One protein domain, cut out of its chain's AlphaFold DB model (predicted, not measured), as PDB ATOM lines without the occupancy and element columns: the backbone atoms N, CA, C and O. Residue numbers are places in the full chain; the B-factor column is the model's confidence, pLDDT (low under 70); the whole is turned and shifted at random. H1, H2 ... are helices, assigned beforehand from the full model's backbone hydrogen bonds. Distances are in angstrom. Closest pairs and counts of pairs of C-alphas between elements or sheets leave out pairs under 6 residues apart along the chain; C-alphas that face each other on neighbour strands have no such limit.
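What this domain is: This is residues 15 to 120 of the 135 residues of an uncharacterized protein of Gibberella zeae (UniProt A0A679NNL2). Three helices, H1, H2 and H3, lie side by side in a row with H2 in the middle, and the helical hairpin of H4 and H5 crosses over one face of that row. Residues 73 to 78, in the long link before H4, stick out at one end. Together the five helices form an up-and-down bundle, each running against the one before it, with packing part aligned and part crossed. The printed part has 106 residues, with five named helices and no named strand, and is all helix; it is compact, with a radius of gyration of the C-alphas of 13.8 A and spans of 40 by 33 by 20 A.

How they stand to each other: H1, residues 15 to 29, touches H2, residues 35 to 45, closest at the C-alphas of Ile 19 and Tyr 37, 6.0 A; this hairpin has a shallow tilt of 20 degrees. H2, the hub, forms another hairpin with H3, residues 53 to 67, at 10 degrees, closest at the C-alphas of Leu 43 and Ala 53, 5.6 A. H2 touches residues 87 to 92 of H4, residues 81 to 96, at a steep tilt of 38 degrees, the same way; the C-alphas of Tyr 36 and Ile 88 come closest, 5.7 A. H3 touches H5, residues 104 to 118, at a steep 44 degrees, closest at the C-alphas of Val 54 and Phe 112, 5.5 A. H1 is apart from H3 and H5. In the five helices every O i to N i+4 pair is within hydrogen-bond range.

Where its parts are: H1 begins at C-alpha 15, (164.808, 218.163, 206.757), and is 21.1 A long; H2 measures 15.3 A, H3 20.9 A and H4 22.1 A. H5, 20.3 A, ends at C-alpha 118, (161.082, 193.808, 214.937).

The domain as a whole: The C-alphas of Gln 73 and Thr 102 are the two farthest apart, 41.0 A. The printed part has no cut, and the link from H3 to H4 is long, 13 residues. Residues 31 to 34 have pLDDT under 70.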
ATOM      1  N   TRP A  15     164.215 219.471 206.463       94.06
ATOM      2  CA  TRP A  15     164.808 218.163 206.757       94.06
ATOM      3  C   TRP A  15     165.695 217.669 205.604       94.06
ATOM      4  O   TRP A  15     166.768 217.130 205.845       94.06
ATOM      5  N   LEU A  16     165.294 217.908 204.348       95.12
ATOM      6  CA  LEU A  16     166.035 217.447 203.173       95.12
ATOM      7  C   LEU A  16     167.341 218.223 203.004       95.12
ATOM      8  O   LEU A  16     168.373 217.635 202.699       95.12
ATOM      9  N   ILE A  17     167.305 219.538 203.234       94.19
ATOM     10  CA  ILE A  17     168.508 220.380 203.220       94.19
ATOM     11  C   ILE A  17     169.491 219.915 204.297       94.19
ATOM     12  O   ILE A  17     170.674 219.765 204.005       94.19
ATOM     13  N   ASN A  18     169.003 219.664 205.512       92.12
ATOM     14  CA  ASN A  18     169.845 219.243 206.627       92.12
ATOM     15  C   ASN A  18     170.493 217.883 206.351       92.12
ATOM     16  O   ASN A  18     171.712 217.787 206.402       92.12
ATOM     17  N   ILE A  19     169.707 216.880 205.947       93.25
ATOM     18  CA  ILE A  19     170.229 215.549 205.613       93.25
ATOM     19  C   ILE A  19     171.268 215.613 204.486       93.25
ATOM     20  O   ILE A  19     172.316 214.984 204.573       93.25
ATOM     21  N   GLU A  20     171.016 216.372 203.417       93.38
ATOM     22  CA  GLU A  20     171.978 216.486 202.315       93.38
ATOM     23  C   GLU A  20     173.264 217.225 202.701       93.38
ATOM     24  O   GLU A  20     174.313 216.947 202.119       93.38
ATOM     25  N   ASN A  21     173.196 218.164 203.646       92.12
ATOM     26  CA  ASN A  21     174.390 218.799 204.191       92.12
ATOM     27  C   ASN A  21     175.173 217.812 205.061       92.12
ATOM     28  O   ASN A  21     176.369 217.663 204.828       92.12
ATOM     29  N   SER A  22     174.508 217.066 205.950       90.62
ATOM     30  CA  SER A  22     175.159 216.028 206.758       90.62
ATOM     31  C   SER A  22     175.832 214.962 205.893       90.62
ATOM     32  O   SER A  22     176.964 214.590 206.162       90.62
ATOM     33  N   ILE A  23     175.203 214.531 204.789       90.81
ATOM     34  CA  ILE A  23     175.829 213.598 203.831       90.81
ATOM     35  C   ILE A  23     177.129 214.176 203.262       90.81
ATOM     36  O   ILE A  23     178.107 213.449 203.111       90.81
ATOM     37  N   LYS A  24     177.151 215.467 202.910       88.75
ATOM     38  CA  LYS A  24     178.360 216.111 202.378       88.75
ATOM     39  C   LYS A  24     179.451 216.209 203.439       88.75
ATOM     40  O   LYS A  24     180.592 215.885 203.134       88.75
ATOM     41  N   GLU A  25     179.098 216.623 204.651       86.38
ATOM     42  CA  GLU A  25     180.031 216.740 205.775       86.38
ATOM     43  C   GLU A  25     180.620 215.368 206.149       86.38
ATOM     44  O   GLU A  25     181.839 215.223 206.231       86.38
ATOM     45  N   GLU A  26     179.788 214.326 206.252       82.88
ATOM     46  CA  GLU A  26     180.254 212.957 206.500       82.88
ATOM     47  C   GLU A  26     181.103 212.403 205.355       82.88
ATOM     48  O   GLU A  26     182.084 211.721 205.615       82.88
ATOM     49  N   LEU A  27     180.781 212.691 204.090       79.75
ATOM     50  CA  LEU A  27     181.618 212.280 202.954       79.75
ATOM     51  C   LEU A  27     183.027 212.887 203.010       79.75
ATOM     52  O   LEU A  27     183.978 212.265 202.531       79.75
ATOM     53  N   GLU A  28     183.160 214.102 203.544       79.19
ATOM     54  CA  GLU A  28     184.449 214.777 203.702       79.19
ATOM     55  C   GLU A  28     185.276 214.171 204.845       79.19
ATOM     56  O   GLU A  28     186.489 214.001 204.694       79.19
ATOM     57  N   GLU A  29     184.636 213.818 205.963       76.50
ATOM     58  CA  GLU A  29     185.309 213.280 207.154       76.50
ATOM     59  C   GLU A  29     185.518 211.756 207.089       76.50
ATOM     60  O   GLU A  29     186.591 211.244 207.423       76.50
ATOM     61  N   PHE A  30     184.524 211.032 206.577       72.62
ATOM     62  CA  PHE A  30     184.451 209.577 206.487       72.62
ATOM     63  C   PHE A  30     183.955 209.150 205.089       72.62
ATOM     64  O   PHE A  30     182.800 208.753 204.916       72.62
ATOM     65  N   PRO A  31     184.833 209.139 204.065       59.56
ATOM     66  CA  PRO A  31     184.446 208.893 202.668       59.56
ATOM     67  C   PRO A  31     183.749 207.547 202.406       59.56
ATOM     68  O   PRO A  31     183.174 207.338 201.339       59.56
ATOM     69  N   SER A  32     183.830 206.612 203.356       57.78
ATOM     70  CA  SER A  32     183.193 205.295 203.318       57.78
ATOM     71  C   SER A  32     181.842 205.206 204.045       57.78
ATOM     72  O   SER A  32     181.182 204.171 203.921       57.78
ATOM     73  N   GLU A  33     181.424 206.229 204.801       59.62
ATOM     74  CA  GLU A  33     180.347 206.122 205.804       59.62
ATOM     75  C   GLU A  33     178.993 206.850 205.600       59.62
ATOM     76  O   GLU A  33     178.153 206.682 206.481       59.62
ATOM     77  N   PRO A  34     178.598 207.500 204.487       59.50
ATOM     78  CA  PRO A  34     177.336 208.262 204.475       59.50
ATOM     79  C   PRO A  34     176.084 207.410 204.203       59.50
ATOM     80  O   PRO A  34     175.208 207.777 203.425       59.50
ATOM     81  N   ARG A  35     175.957 206.233 204.816       83.50
ATOM     82  CA  ARG A  35     174.885 205.291 204.459       83.50
ATOM     83  C   ARG A  35     173.595 205.495 205.261       83.50
ATOM     84  O   ARG A  35     172.519 205.215 204.739       83.50
ATOM     85  N   TYR A  36     173.658 206.012 206.492       91.62
ATOM     86  CA  TYR A  36     172.460 206.180 207.335       91.62
ATOM     87  C   TYR A  36     171.605 207.377 206.927       91.62
ATOM     88  O   TYR A  36     170.392 207.232 206.758       91.62
ATOM     89  N   TYR A  37     172.232 208.532 206.694       93.38
ATOM     90  CA  TYR A  37     171.543 209.707 206.163       93.38
ATOM     91  C   TYR A  37     170.908 209.429 204.800       93.38
ATOM     92  O   TYR A  37     169.785 209.862 204.550       93.38
ATOM     93  N   GLU A  38     171.568 208.651 203.937       94.62
ATOM     94  CA  GLU A  38     170.990 208.222 202.661       94.62
ATOM     95  C   GLU A  38     169.762 207.324 202.836       94.62
ATOM     96  O   GLU A  38     168.764 207.546 202.155       94.62
ATOM     97  N   ILE A  39     169.792 206.355 203.760       96.06
ATOM     98  CA  ILE A  39     168.625 205.504 204.050       96.06
ATOM     99  C   ILE A  39     167.429 206.365 204.472       96.06
ATOM    100  O   ILE A  39     166.332 206.196 203.937       96.06
ATOM    101  N   VAL A  40     167.635 207.312 205.394       97.00
ATOM    102  CA  VAL A  40     166.559 208.189 205.881       97.00
ATOM    103  C   VAL A  40     166.087 209.154 204.790       97.00
ATOM    104  O   VAL A  40     164.883 209.333 204.614       97.00
ATOM    105  N   ARG A  41     167.000 209.724 203.994       96.38
ATOM    106  CA  ARG A  41     166.650 210.560 202.837       96.38
ATOM    107  C   ARG A  41     165.755 209.807 201.860       96.38
ATOM    108  O   ARG A  41     164.696 210.307 201.489       96.38
ATOM    109  N   ASP A  42     166.192 208.624 201.435       96.94
ATOM    110  CA  ASP A  42     165.516 207.833 200.410       96.94
ATOM    111  C   ASP A  42     164.135 207.361 200.917       96.94
ATOM    112  O   ASP A  42     163.155 207.416 200.173       96.94
ATOM    113  N   LEU A  43     164.026 207.003 202.204       97.88
ATOM    114  CA  LEU A  43     162.758 206.691 202.878       97.88
ATOM    115  C   LEU A  43     161.761 207.859 202.811       97.88
ATOM    116  O   LEU A  43     160.581 207.669 202.495       97.88
ATOM    117  N   LEU A  44     162.222 209.072 203.117       97.19
ATOM    118  CA  LEU A  44     161.371 210.261 203.156       97.19
ATOM    119  C   LEU A  44     161.014 210.787 201.760       97.19
ATOM    120  O   LEU A  44     159.923 211.319 201.571       97.19
ATOM    121  N   LEU A  45     161.893 210.601 200.773       96.69
ATOM    122  CA  LEU A  45     161.639 210.960 199.375       96.69
ATOM    123  C   LEU A  45     160.767 209.943 198.625       96.69
ATOM    124  O   LEU A  45     160.293 210.247 197.527       96.69
ATOM    125  N   ALA A  46     160.553 208.744 199.175       97.31
ATOM    126  CA  ALA A  46     159.788 207.705 198.500       97.31
ATOM    127  C   ALA A  46     158.351 208.173 198.158       97.31
ATOM    128  O   ALA A  46     157.720 208.872 198.961       97.31
ATOM    129  N   PRO A  47     157.775 207.756 197.010       96.38
ATOM    130  CA  PRO A  47     156.400 208.099 196.634       96.38
ATOM    131  C   PRO A  47     155.396 207.750 197.735       96.38
ATOM    132  O   PRO A  47     155.570 206.748 198.422       96.38
ATOM    133  N   LYS A  48     154.349 208.561 197.932       93.00
ATOM    134  CA  LYS A  48     153.399 208.402 199.057       93.00
ATOM    135  C   LYS A  48     152.675 207.053 199.072       93.00
ATOM    136  O   LYS A  48     152.347 206.552 200.138       93.00
ATOM    137  N   ASP A  49     152.448 206.484 197.899       93.31
ATOM    138  CA  ASP A  49     151.818 205.186 197.653       93.31
ATOM    139  C   ASP A  49     152.809 204.008 197.683       93.31
ATOM    140  O   ASP A  49     152.410 202.863 197.484       93.31
ATOM    141  N   ASN A  50     154.096 204.259 197.947       94.94
ATOM    142  CA  ASN A  50     155.087 203.199 198.071       94.94
ATOM    143  C   ASN A  50     154.979 202.496 199.434       94.94
ATOM    144  O   ASN A  50     155.606 202.909 200.412       94.94
ATOM    145  N   GLU A  51     154.228 201.396 199.468       94.56
ATOM    146  CA  GLU A  51     154.111 200.507 200.634       94.56
ATOM    147  C   GLU A  51     155.432 199.804 201.004       94.56
ATOM    148  O   GLU A  51     155.575 199.320 202.124       94.56
ATOM    149  N   GLN A  52     156.412 199.756 200.094       97.62
ATOM    150  CA  GLN A  52     157.722 199.140 200.334       97.62
ATOM    151  C   GLN A  52     158.761 200.118 200.888       97.62
ATOM    152  O   GLN A  52     159.824 199.681 201.307       97.62
ATOM    153  N   ALA A  53     158.458 201.419 200.983       97.88
ATOM    154  CA  ALA A  53     159.432 202.420 201.427       97.88
ATOM    155  C   ALA A  53     160.060 202.080 202.793       97.88
ATOM    156  O   ALA A  53     161.279 202.134 202.947       97.88
ATOM    157  N   VAL A  54     159.234 201.692 203.772       98.25
ATOM    158  CA  VAL A  54     159.707 201.282 205.103       98.25
ATOM    159  C   VAL A  54     160.415 199.916 205.058       98.25
ATOM    160  O   VAL A  54     161.558 199.852 205.510       98.25
ATOM    161  N   PRO A  55     159.820 198.830 204.510       97.81
ATOM    162  CA  PRO A  55     160.507 197.539 204.369       97.81
ATOM    163  C   PRO A  55     161.870 197.605 203.665       97.81
ATOM    164  O   PRO A  55     162.828 196.975 204.120       97.81
ATOM    165  N   ASP A  56     161.978 198.388 202.594       97.62
ATOM    166  CA  ASP A  56     163.214 198.555 201.829       97.62
ATOM    167  C   ASP A  56     164.274 199.288 202.657       97.62
ATOM    168  O   ASP A  56     165.430 198.864 202.698       97.62
ATOM    169  N   ALA A  57     163.886 200.345 203.381       97.62
ATOM    170  CA  ALA A  57     164.786 201.062 204.283       97.62
ATOM    171  C   ALA A  57     165.299 200.159 205.418       97.62
ATOM    172  O   ALA A  57     166.499 200.138 205.696       97.62
ATOM    173  N   VAL A  58     164.414 199.364 206.036       97.19
ATOM    174  CA  VAL A  58     164.782 198.370 207.065       97.19
ATOM    175  C   VAL A  58     165.765 197.345 206.498       97.19
ATOM    176  O   VAL A  58     166.796 197.064 207.106       97.19
ATOM    177  N   THR A  59     165.484 196.824 205.304       95.38
ATOM    178  CA  THR A  59     166.366 195.870 204.621       95.38
ATOM    179  C   THR A  59     167.737 196.481 204.357       95.38
ATOM    180  O   THR A  59     168.757 195.843 204.612       95.38
ATOM    181  N   ARG A  60     167.782 197.737 203.905       94.75
ATOM    182  CA  ARG A  60     169.032 198.446 203.624       94.75
ATOM    183  C   ARG A  60     169.849 198.711 204.890       94.75
ATOM    184  O   ARG A  60     171.072 198.603 204.843       94.75
ATOM    185  N   PHE A  61     169.197 198.976 206.024       94.25
ATOM    186  CA  PHE A  61     169.868 199.037 207.327       94.25
ATOM    187  C   PHE A  61     170.526 197.696 207.691       94.25
ATOM    188  O   PHE A  61     171.698 197.673 208.064       94.25
ATOM    189  N   TYR A  62     169.826 196.570 207.530       92.69
ATOM    190  CA  TYR A  62     170.414 195.258 207.822       92.69
ATOM    191  C   TYR A  62     171.528 194.864 206.859       92.69
ATOM    192  O   TYR A  62     172.516 194.280 207.292       92.69
ATOM    193  N   GLN A  63     171.404 195.207 205.577       91.31
ATOM    194  CA  GLN A  63     172.481 195.011 204.603       91.31
ATOM    195  C   GLN A  63     173.728 195.792 205.007       91.31
ATOM    196  O   GLN A  63     174.811 195.226 205.062       91.31
ATOM    197  N   LEU A  64     173.571 197.061 205.386       89.62
ATOM    198  CA  LEU A  64     174.673 197.879 205.886       89.62
ATOM    199  C   LEU A  64     175.316 197.287 207.146       89.62
ATOM    200  O   LEU A  64     176.541 197.279 207.273       89.62
ATOM    201  N   TYR A  65     174.501 196.767 208.064       89.00
ATOM    202  CA  TYR A  65     175.011 196.039 209.217       89.00
ATOM    203  C   TYR A  65     175.802 194.793 208.785       89.00
ATOM    204  O   TYR A  65     176.902 194.582 209.283       89.00
ATOM    205  N   GLY A  66     175.297 193.981 207.856       88.62
ATOM    206  CA  GLY A  66     175.995 192.791 207.355       88.62
ATOM    207  C   GLY A  66     177.321 193.124 206.661       88.62
ATOM    208  O   GLY A  66     178.351 192.549 207.002       88.62
ATOM    209  N   ASP A  67     177.320 194.115 205.767       86.25
ATOM    210  CA  ASP A  67     178.487 194.542 204.981       86.25
ATOM    211  C   ASP A  67     179.676 194.970 205.855       86.25
ATOM    212  O   ASP A  67     180.830 194.743 205.500       86.25
ATOM    213  N   GLY A  68     179.409 195.611 206.997       78.88
ATOM    214  CA  GLY A  68     180.455 196.072 207.918       78.88
ATOM    215  C   GLY A  68     181.036 194.973 208.813       78.88
ATOM    216  O   GLY A  68     181.990 195.233 209.543       78.88
ATOM    217  N   ALA A  69     180.470 193.762 208.806       80.69
ATOM    218  CA  ALA A  69     180.799 192.723 209.783       80.69
ATOM    219  C   ALA A  69     182.225 192.185 209.672       80.69
ATOM    220  O   ALA A  69     182.817 191.811 210.680       80.69
ATOM    221  N   GLU A  70     182.780 192.146 208.462       74.00
ATOM    222  CA  GLU A  70     184.136 191.643 208.235       74.00
ATOM    223  C   GLU A  70     185.212 192.660 208.638       74.00
ATOM    224  O   GLU A  70     186.322 192.279 209.011       74.00
ATOM    225  N   THR A  71     184.900 193.957 208.561       76.25
ATOM    226  CA  THR A  71     185.858 195.045 208.812       76.25
ATOM    227  C   THR A  71     185.780 195.591 210.231       76.25
ATOM    228  O   THR A  71     186.780 196.054 210.779       76.25
ATOM    229  N   GLU A  72     184.598 195.549 210.838       75.94
ATOM    230  CA  GLU A  72     184.360 196.018 212.196       75.94
ATOM    231  C   GLU A  72     184.558 194.837 213.145       75.94
ATOM    232  O   GLU A  72     183.773 193.895 213.137       75.94
ATOM    233  N   GLN A  73     185.616 194.855 213.958       70.06
ATOM    234  CA  GLN A  73     185.830 193.838 214.994       70.06
ATOM    235  C   GLN A  73     184.689 193.899 216.024       70.06
ATOM    236  O   GLN A  73     184.719 194.693 216.964       70.06
ATOM    237  N   ARG A  74     183.644 193.097 215.801       82.56
ATOM    238  CA  ARG A  74     182.422 193.048 216.610       82.56
ATOM    239  C   ARG A  74     182.579 192.050 217.738       82.56
ATOM    240  O   ARG A  74     182.619 190.844 217.510       82.56
ATOM    241  N   GLU A  75     182.609 192.565 218.954       82.50
ATOM    242  CA  GLU A  75     182.700 191.751 220.160       82.50
ATOM    243  C   GLU A  75     181.314 191.550 220.800       82.50
ATOM    244  O   GLU A  75     180.445 192.427 220.703       82.50
ATOM    245  N   PRO A  76     181.086 190.410 221.477       82.25
ATOM    246  CA  PRO A  76     179.900 190.206 222.298       82.25
ATOM    247  C   PRO A  76     179.825 191.226 223.458       82.25
ATOM    248  O   PRO A  76     180.842 191.790 223.864       82.25
ATOM    249  N   PRO A  77     178.640 191.426 224.060       81.44
ATOM    250  CA  PRO A  77     177.401 190.706 223.768       81.44
ATOM    251  C   PRO A  77     176.675 191.246 222.528       81.44
ATOM    252  O   PRO A  77     176.117 190.478 221.769       81.44
ATOM    253  N   GLU A  78     176.744 192.543 222.244       81.75
ATOM    254  CA  GLU A  78     175.861 193.176 221.252       81.75
ATOM    255  C   GLU A  78     176.404 193.187 219.816       81.75
ATOM    256  O   GLU A  78     175.718 193.664 218.918       81.75
ATOM    257  N   TYR A  79     177.637 192.728 219.568       86.62
ATOM    258  CA  TYR A  79     178.234 192.667 218.224       86.62
ATOM    259  C   TYR A  79     178.115 193.991 217.444       86.62
ATOM    260  O   TYR A  79     177.772 194.028 216.262       86.62
ATOM    261  N   GLY A  80     178.353 195.116 218.125       86.75
ATOM    262  CA  GLY A  80     178.262 196.461 217.544       86.75
ATOM    263  C   GLY A  80     176.838 196.972 217.286       86.75
ATOM    264  O   GLY A  80     176.685 198.084 216.782       86.75
ATOM    265  N   ALA A  81     175.794 196.219 217.643       86.75
ATOM    266  CA  ALA A  81     174.408 196.602 217.394       86.75
ATOM    267  C   ALA A  81     174.018 197.927 218.056       86.75
ATOM    268  O   ALA A  81     173.390 198.749 217.396       86.75
ATOM    269  N   ALA A  82     174.437 198.187 219.301       85.44
ATOM    270  CA  ALA A  82     174.126 199.452 219.972       85.44
ATOM    271  C   ALA A  82     174.684 200.666 219.225       85.44
ATOM    272  O   ALA A  82     173.967 201.643 219.037       85.44
ATOM    273  N   TYR A  83     175.932 200.597 218.746       86.06
ATOM    274  CA  TYR A  83     176.515 201.677 217.946       86.06
ATOM    275  C   TYR A  83     175.677 201.930 216.692       86.06
ATOM    276  O   TYR A  83     175.232 203.046 216.456       86.06
ATOM    277  N   LYS A  84     175.381 200.868 215.937       88.56
ATOM    278  CA  LYS A  84     174.649 200.949 214.666       88.56
ATOM    279  C   LYS A  84     173.214 201.442 214.850       88.56
ATOM    280  O   LYS A  84     172.746 202.260 214.061       88.56
ATOM    281  N   LEU A  85     172.536 200.977 215.900       89.94
ATOM    282  CA  LEU A  85     171.189 201.407 216.259       89.94
ATOM    283  C   LEU A  85     171.163 202.877 216.683       89.94
ATOM    284  O   LEU A  85     170.289 203.613 216.235       89.94
ATOM    285  N   ASN A  86     172.118 203.306 217.510       89.81
ATOM    286  CA  ASN A  86     172.201 204.696 217.946       89.81
ATOM    287  C   ASN A  86     172.498 205.621 216.764       89.81
ATOM    288  O   ASN A  86     171.796 206.608 216.604       89.81
ATOM    289  N   SER A  87     173.424 205.255 215.869       90.75
ATOM    290  CA  SER A  87     173.720 206.056 214.675       90.75
ATOM    291  C   SER A  87     172.487 206.273 213.794       90.75
ATOM    292  O   SER A  87     172.191 207.406 213.426       90.75
ATOM    293  N   ILE A  88     171.725 205.220 213.466       93.75
ATOM    294  CA  ILE A  88     170.518 205.399 212.644       93.75
ATOM    295  C   ILE A  88     169.399 206.120 213.409       93.75
ATOM    296  O   ILE A  88     168.652 206.895 212.812       93.75
ATOM    297  N   ALA A  89     169.281 205.896 214.721       94.56
ATOM    298  CA  ALA A  89     168.304 206.584 215.553       94.56
ATOM    299  C   ALA A  89     168.597 208.085 215.642       94.56
ATOM    300  O   ALA A  89     167.665 208.873 215.507       94.56
ATOM    301  N   ASP A  90     169.861 208.481 215.802       93.81
ATOM    302  CA  ASP A  90     170.286 209.881 215.835       93.81
ATOM    303  C   ASP A  90     169.869 210.594 214.542       93.81
ATOM    304  O   ASP A  90     169.167 211.602 214.602       93.81
ATOM    305  N   VAL A  91     170.152 210.001 213.377       94.62
ATOM    306  CA  VAL A  91     169.717 210.534 212.072       94.62
ATOM    307  C   VAL A  91     168.191 210.663 211.985       94.62
ATOM    308  O   VAL A  91     167.668 211.679 211.520       94.62
ATOM    309  N   VAL A  92     167.447 209.645 212.431       96.75
ATOM    310  CA  VAL A  92     165.976 209.690 212.439       96.75
ATOM    311  C   VAL A  92     165.471 210.815 213.343       96.75
ATOM    312  O   VAL A  92     164.603 211.584 212.930       96.75
ATOM    313  N   PHE A  93     166.009 210.951 214.554       95.31
ATOM    314  CA  PHE A  93     165.597 211.994 215.491       95.31
ATOM    315  C   PHE A  93     165.980 213.394 215.017       95.31
ATOM    316  O   PHE A  93     165.210 214.330 215.239       95.31
ATOM    317  N   GLU A  94     167.106 213.553 214.328       93.31
ATOM    318  CA  GLU A  94     167.448 214.801 213.652       93.31
ATOM    319  C   GLU A  94     166.412 215.163 212.588       93.31
ATOM    320  O   GLU A  94     165.892 216.280 212.604       93.31
ATOM    321  N   ALA A  95     166.034 214.212 211.728       94.31
ATOM    322  CA  ALA A  95     165.022 214.433 210.698       94.31
ATOM    323  C   ALA A  95     163.651 214.791 211.298       94.31
ATOM    324  O   ALA A  95     162.998 215.728 210.834       94.31
ATOM    325  N   VAL A  96     163.228 214.102 212.368       94.75
ATOM    326  CA  VAL A  96     161.942 214.347 213.052       94.75
ATOM    327  C   VAL A  96     161.805 215.797 213.527       94.75
ATOM    328  O   VAL A  96     160.697 216.330 213.528       94.75
ATOM    329  N   ARG A  97     162.901 216.484 213.882       91.50
ATOM    330  CA  ARG A  97     162.849 217.892 214.329       91.50
ATOM    331  C   ARG A  97     162.295 218.847 213.271       91.50
ATOM    332  O   ARG A  97     161.779 219.903 213.633       91.50
ATOM    333  N   ASP A  98     162.403 218.479 211.998       93.31
ATOM    334  CA  ASP A  98     161.999 219.290 210.849       93.31
ATOM    335  C   ASP A  98     160.832 218.671 210.054       93.31
ATOM    336  O   ASP A  98     160.457 219.188 208.996       93.31
ATOM    337  N   VAL A  99     160.236 217.584 210.558       93.25
ATOM    338  CA  VAL A  99     159.075 216.903 209.969       93.25
ATOM    339  C   VAL A  99     157.859 217.079 210.880       93.25
ATOM    340  O   VAL A  99     157.923 216.896 212.094       93.25
ATOM    341  N   PHE A 100     156.711 217.439 210.304       91.19
ATOM    342  CA  PHE A 100     155.483 217.623 211.076       91.19
ATOM    343  C   PHE A 100     154.902 216.280 211.535       91.19
ATOM    344  O   PHE A 100     154.710 215.377 210.731       91.19
ATOM    345  N   TYR A 101     154.506 216.196 212.810       92.62
ATOM    346  CA  TYR A 101     153.943 214.986 213.430       92.62
ATOM    347  C   TYR A 101     152.754 214.359 212.678       92.62
ATOM    348  O   TYR A 101     152.516 213.164 212.785       92.62
ATOM    349  N   THR A 102     151.984 215.151 211.929       94.56
ATOM    350  CA  THR A 102     150.784 214.683 211.216       94.56
ATOM    351  C   THR A 102     151.051 214.227 209.782       94.56
ATOM    352  O   THR A 102     150.092 214.039 209.030       94.56
ATOM    353  N   THR A 103     152.308 214.159 209.340       94.75
ATOM    354  CA  THR A 103     152.637 213.810 207.953       94.75
ATOM    355  C   THR A 103     153.100 212.365 207.821       94.75
ATOM    356  O   THR A 103     153.604 211.762 208.764       94.75
ATOM    357  N   LEU A 104     152.957 211.821 206.610       95.44
ATOM    358  CA  LEU A 104     153.378 210.459 206.277       95.44
ATOM    359  C   LEU A 104     154.874 210.241 206.537       95.44
ATOM    360  O   LEU A 104     155.288 209.154 206.920       95.44
ATOM    361  N   GLU A 105     155.694 211.266 206.322       96.38
ATOM    362  CA  GLU A 105     157.129 211.245 206.598       96.38
ATOM    363  C   GLU A 105     157.405 210.938 208.075       96.38
ATOM    364  O   GLU A 105     158.288 210.139 208.376       96.38
ATOM    365  N   HIS A 106     156.619 211.509 208.993       96.88
ATOM    366  CA  HIS A 106     156.754 211.224 210.417       96.88
ATOM    367  C   HIS A 106     156.379 209.770 210.738       96.88
ATOM    368  O   HIS A 106     157.114 209.089 211.456       96.88
ATOM    369  N   ASP A 107     155.274 209.274 210.174       97.12
ATOM    370  CA  ASP A 107     154.851 207.879 210.345       97.12
ATOM    371  C   ASP A 107     155.917 206.909 209.820       97.12
ATOM    372  O   ASP A 107     156.301 205.973 210.517       97.12
ATOM    373  N   ARG A 108     156.490 207.189 208.644       98.00
ATOM    374  CA  ARG A 108     157.577 206.392 208.059       98.00
ATOM    375  C   ARG A 108     158.809 206.323 208.950       98.00
ATOM    376  O   ARG A 108     159.385 205.249 209.086       98.00
ATOM    377  N   LEU A 109     159.215 207.437 209.560       98.12
ATOM    378  CA  LEU A 109     160.358 207.474 210.479       98.12
ATOM    379  C   LEU A 109     160.112 206.603 211.718       98.12
ATOM    380  O   LEU A 109     160.991 205.844 212.131       98.12
ATOM    381  N   ALA A 110     158.905 206.665 212.285       97.75
ATOM    382  CA  ALA A 110     158.528 205.834 213.424       97.75
ATOM    383  C   ALA A 110     158.455 204.344 213.048       97.75
ATOM    384  O   ALA A 110     159.024 203.492 213.736       97.75
ATOM    385  N   GLU A 111     157.786 204.021 211.940       98.19
ATOM    386  CA  GLU A 111     157.650 202.651 211.441       98.19
ATOM    387  C   GLU A 111     158.994 202.039 211.052       98.19
ATOM    388  O   GLU A 111     159.203 200.849 211.277       98.19
ATOM    389  N   PHE A 112     159.929 202.841 210.543       98.31
ATOM    390  CA  PHE A 112     161.288 202.414 210.237       98.31
ATOM    391  C   PHE A 112     162.041 201.940 211.487       98.31
ATOM    392  O   PHE A 112     162.534 200.810 211.503       98.31
ATOM    393  N   LEU A 113     162.051 202.724 212.572       96.88
ATOM    394  CA  LEU A 113     162.678 202.305 213.834       96.88
ATOM    395  C   LEU A 113     161.990 201.073 214.444       96.88
ATOM    396  O   LEU A 113     162.653 200.160 214.941       96.88
ATOM    397  N   ILE A 114     160.657 201.005 214.373       96.69
ATOM    398  CA  ILE A 114     159.897 199.824 214.811       96.69
ATOM    399  C   ILE A 114     160.257 198.600 213.958       96.69
ATOM    400  O   ILE A 114     160.386 197.497 214.494       96.69
ATOM    401  N   GLY A 115     160.418 198.775 212.648       96.38
ATOM    402  CA  GLY A 115     160.803 197.730 211.707       96.38
ATOM    403  C   GLY A 115     162.201 197.179 211.982       96.38
ATOM    404  O   GLY A 115     162.372 195.959 212.006       96.38
ATOM    405  N   ILE A 116     163.164 198.055 212.296       94.94
ATOM    406  CA  ILE A 116     164.501 197.658 212.766       94.94
ATOM    407  C   ILE A 116     164.396 196.840 214.060       94.94
ATOM    408  O   ILE A 116     164.990 195.775 214.201       94.94
ATOM    409  N   LYS A 117     163.591 197.296 215.024       90.94
ATOM    410  CA  LYS A 117     163.434 196.563 216.284       90.94
ATOM    411  C   LYS A 117     162.821 195.169 216.080       90.94
ATOM    412  O   LYS A 117     163.228 194.216 216.739       90.94
ATOM    413  N   LYS A 118     161.823 195.056 215.198       91.56
ATOM    414  CA  LYS A 118     161.082 193.808 214.937       91.56
ATOM    415  C   LYS A 118     161.849 192.793 214.094       91.56
ATOM    416  O   LYS A 118     161.554 191.608 214.200       91.56
ATOM    417  N   GLY A 119     162.747 193.246 213.224       89.38
ATOM    418  CA  GLY A 119     163.493 192.366 212.322       89.38
ATOM    419  C   GLY A 119     164.858 191.930 212.853       89.38
ATOM    420  O   GLY A 119     165.579 191.254 212.125       89.38
ATOM    421  N   ALA A 120     165.219 192.302 214.084       89.12
ATOM    422  CA  ALA A 120     166.438 191.811 214.707       89.12
ATOM    423  C   ALA A 120     166.396 190.290 214.893       89.12
ATOM    424  O   ALA A 120     165.357 189.710 215.227       89.12
TER     425      ALA A 120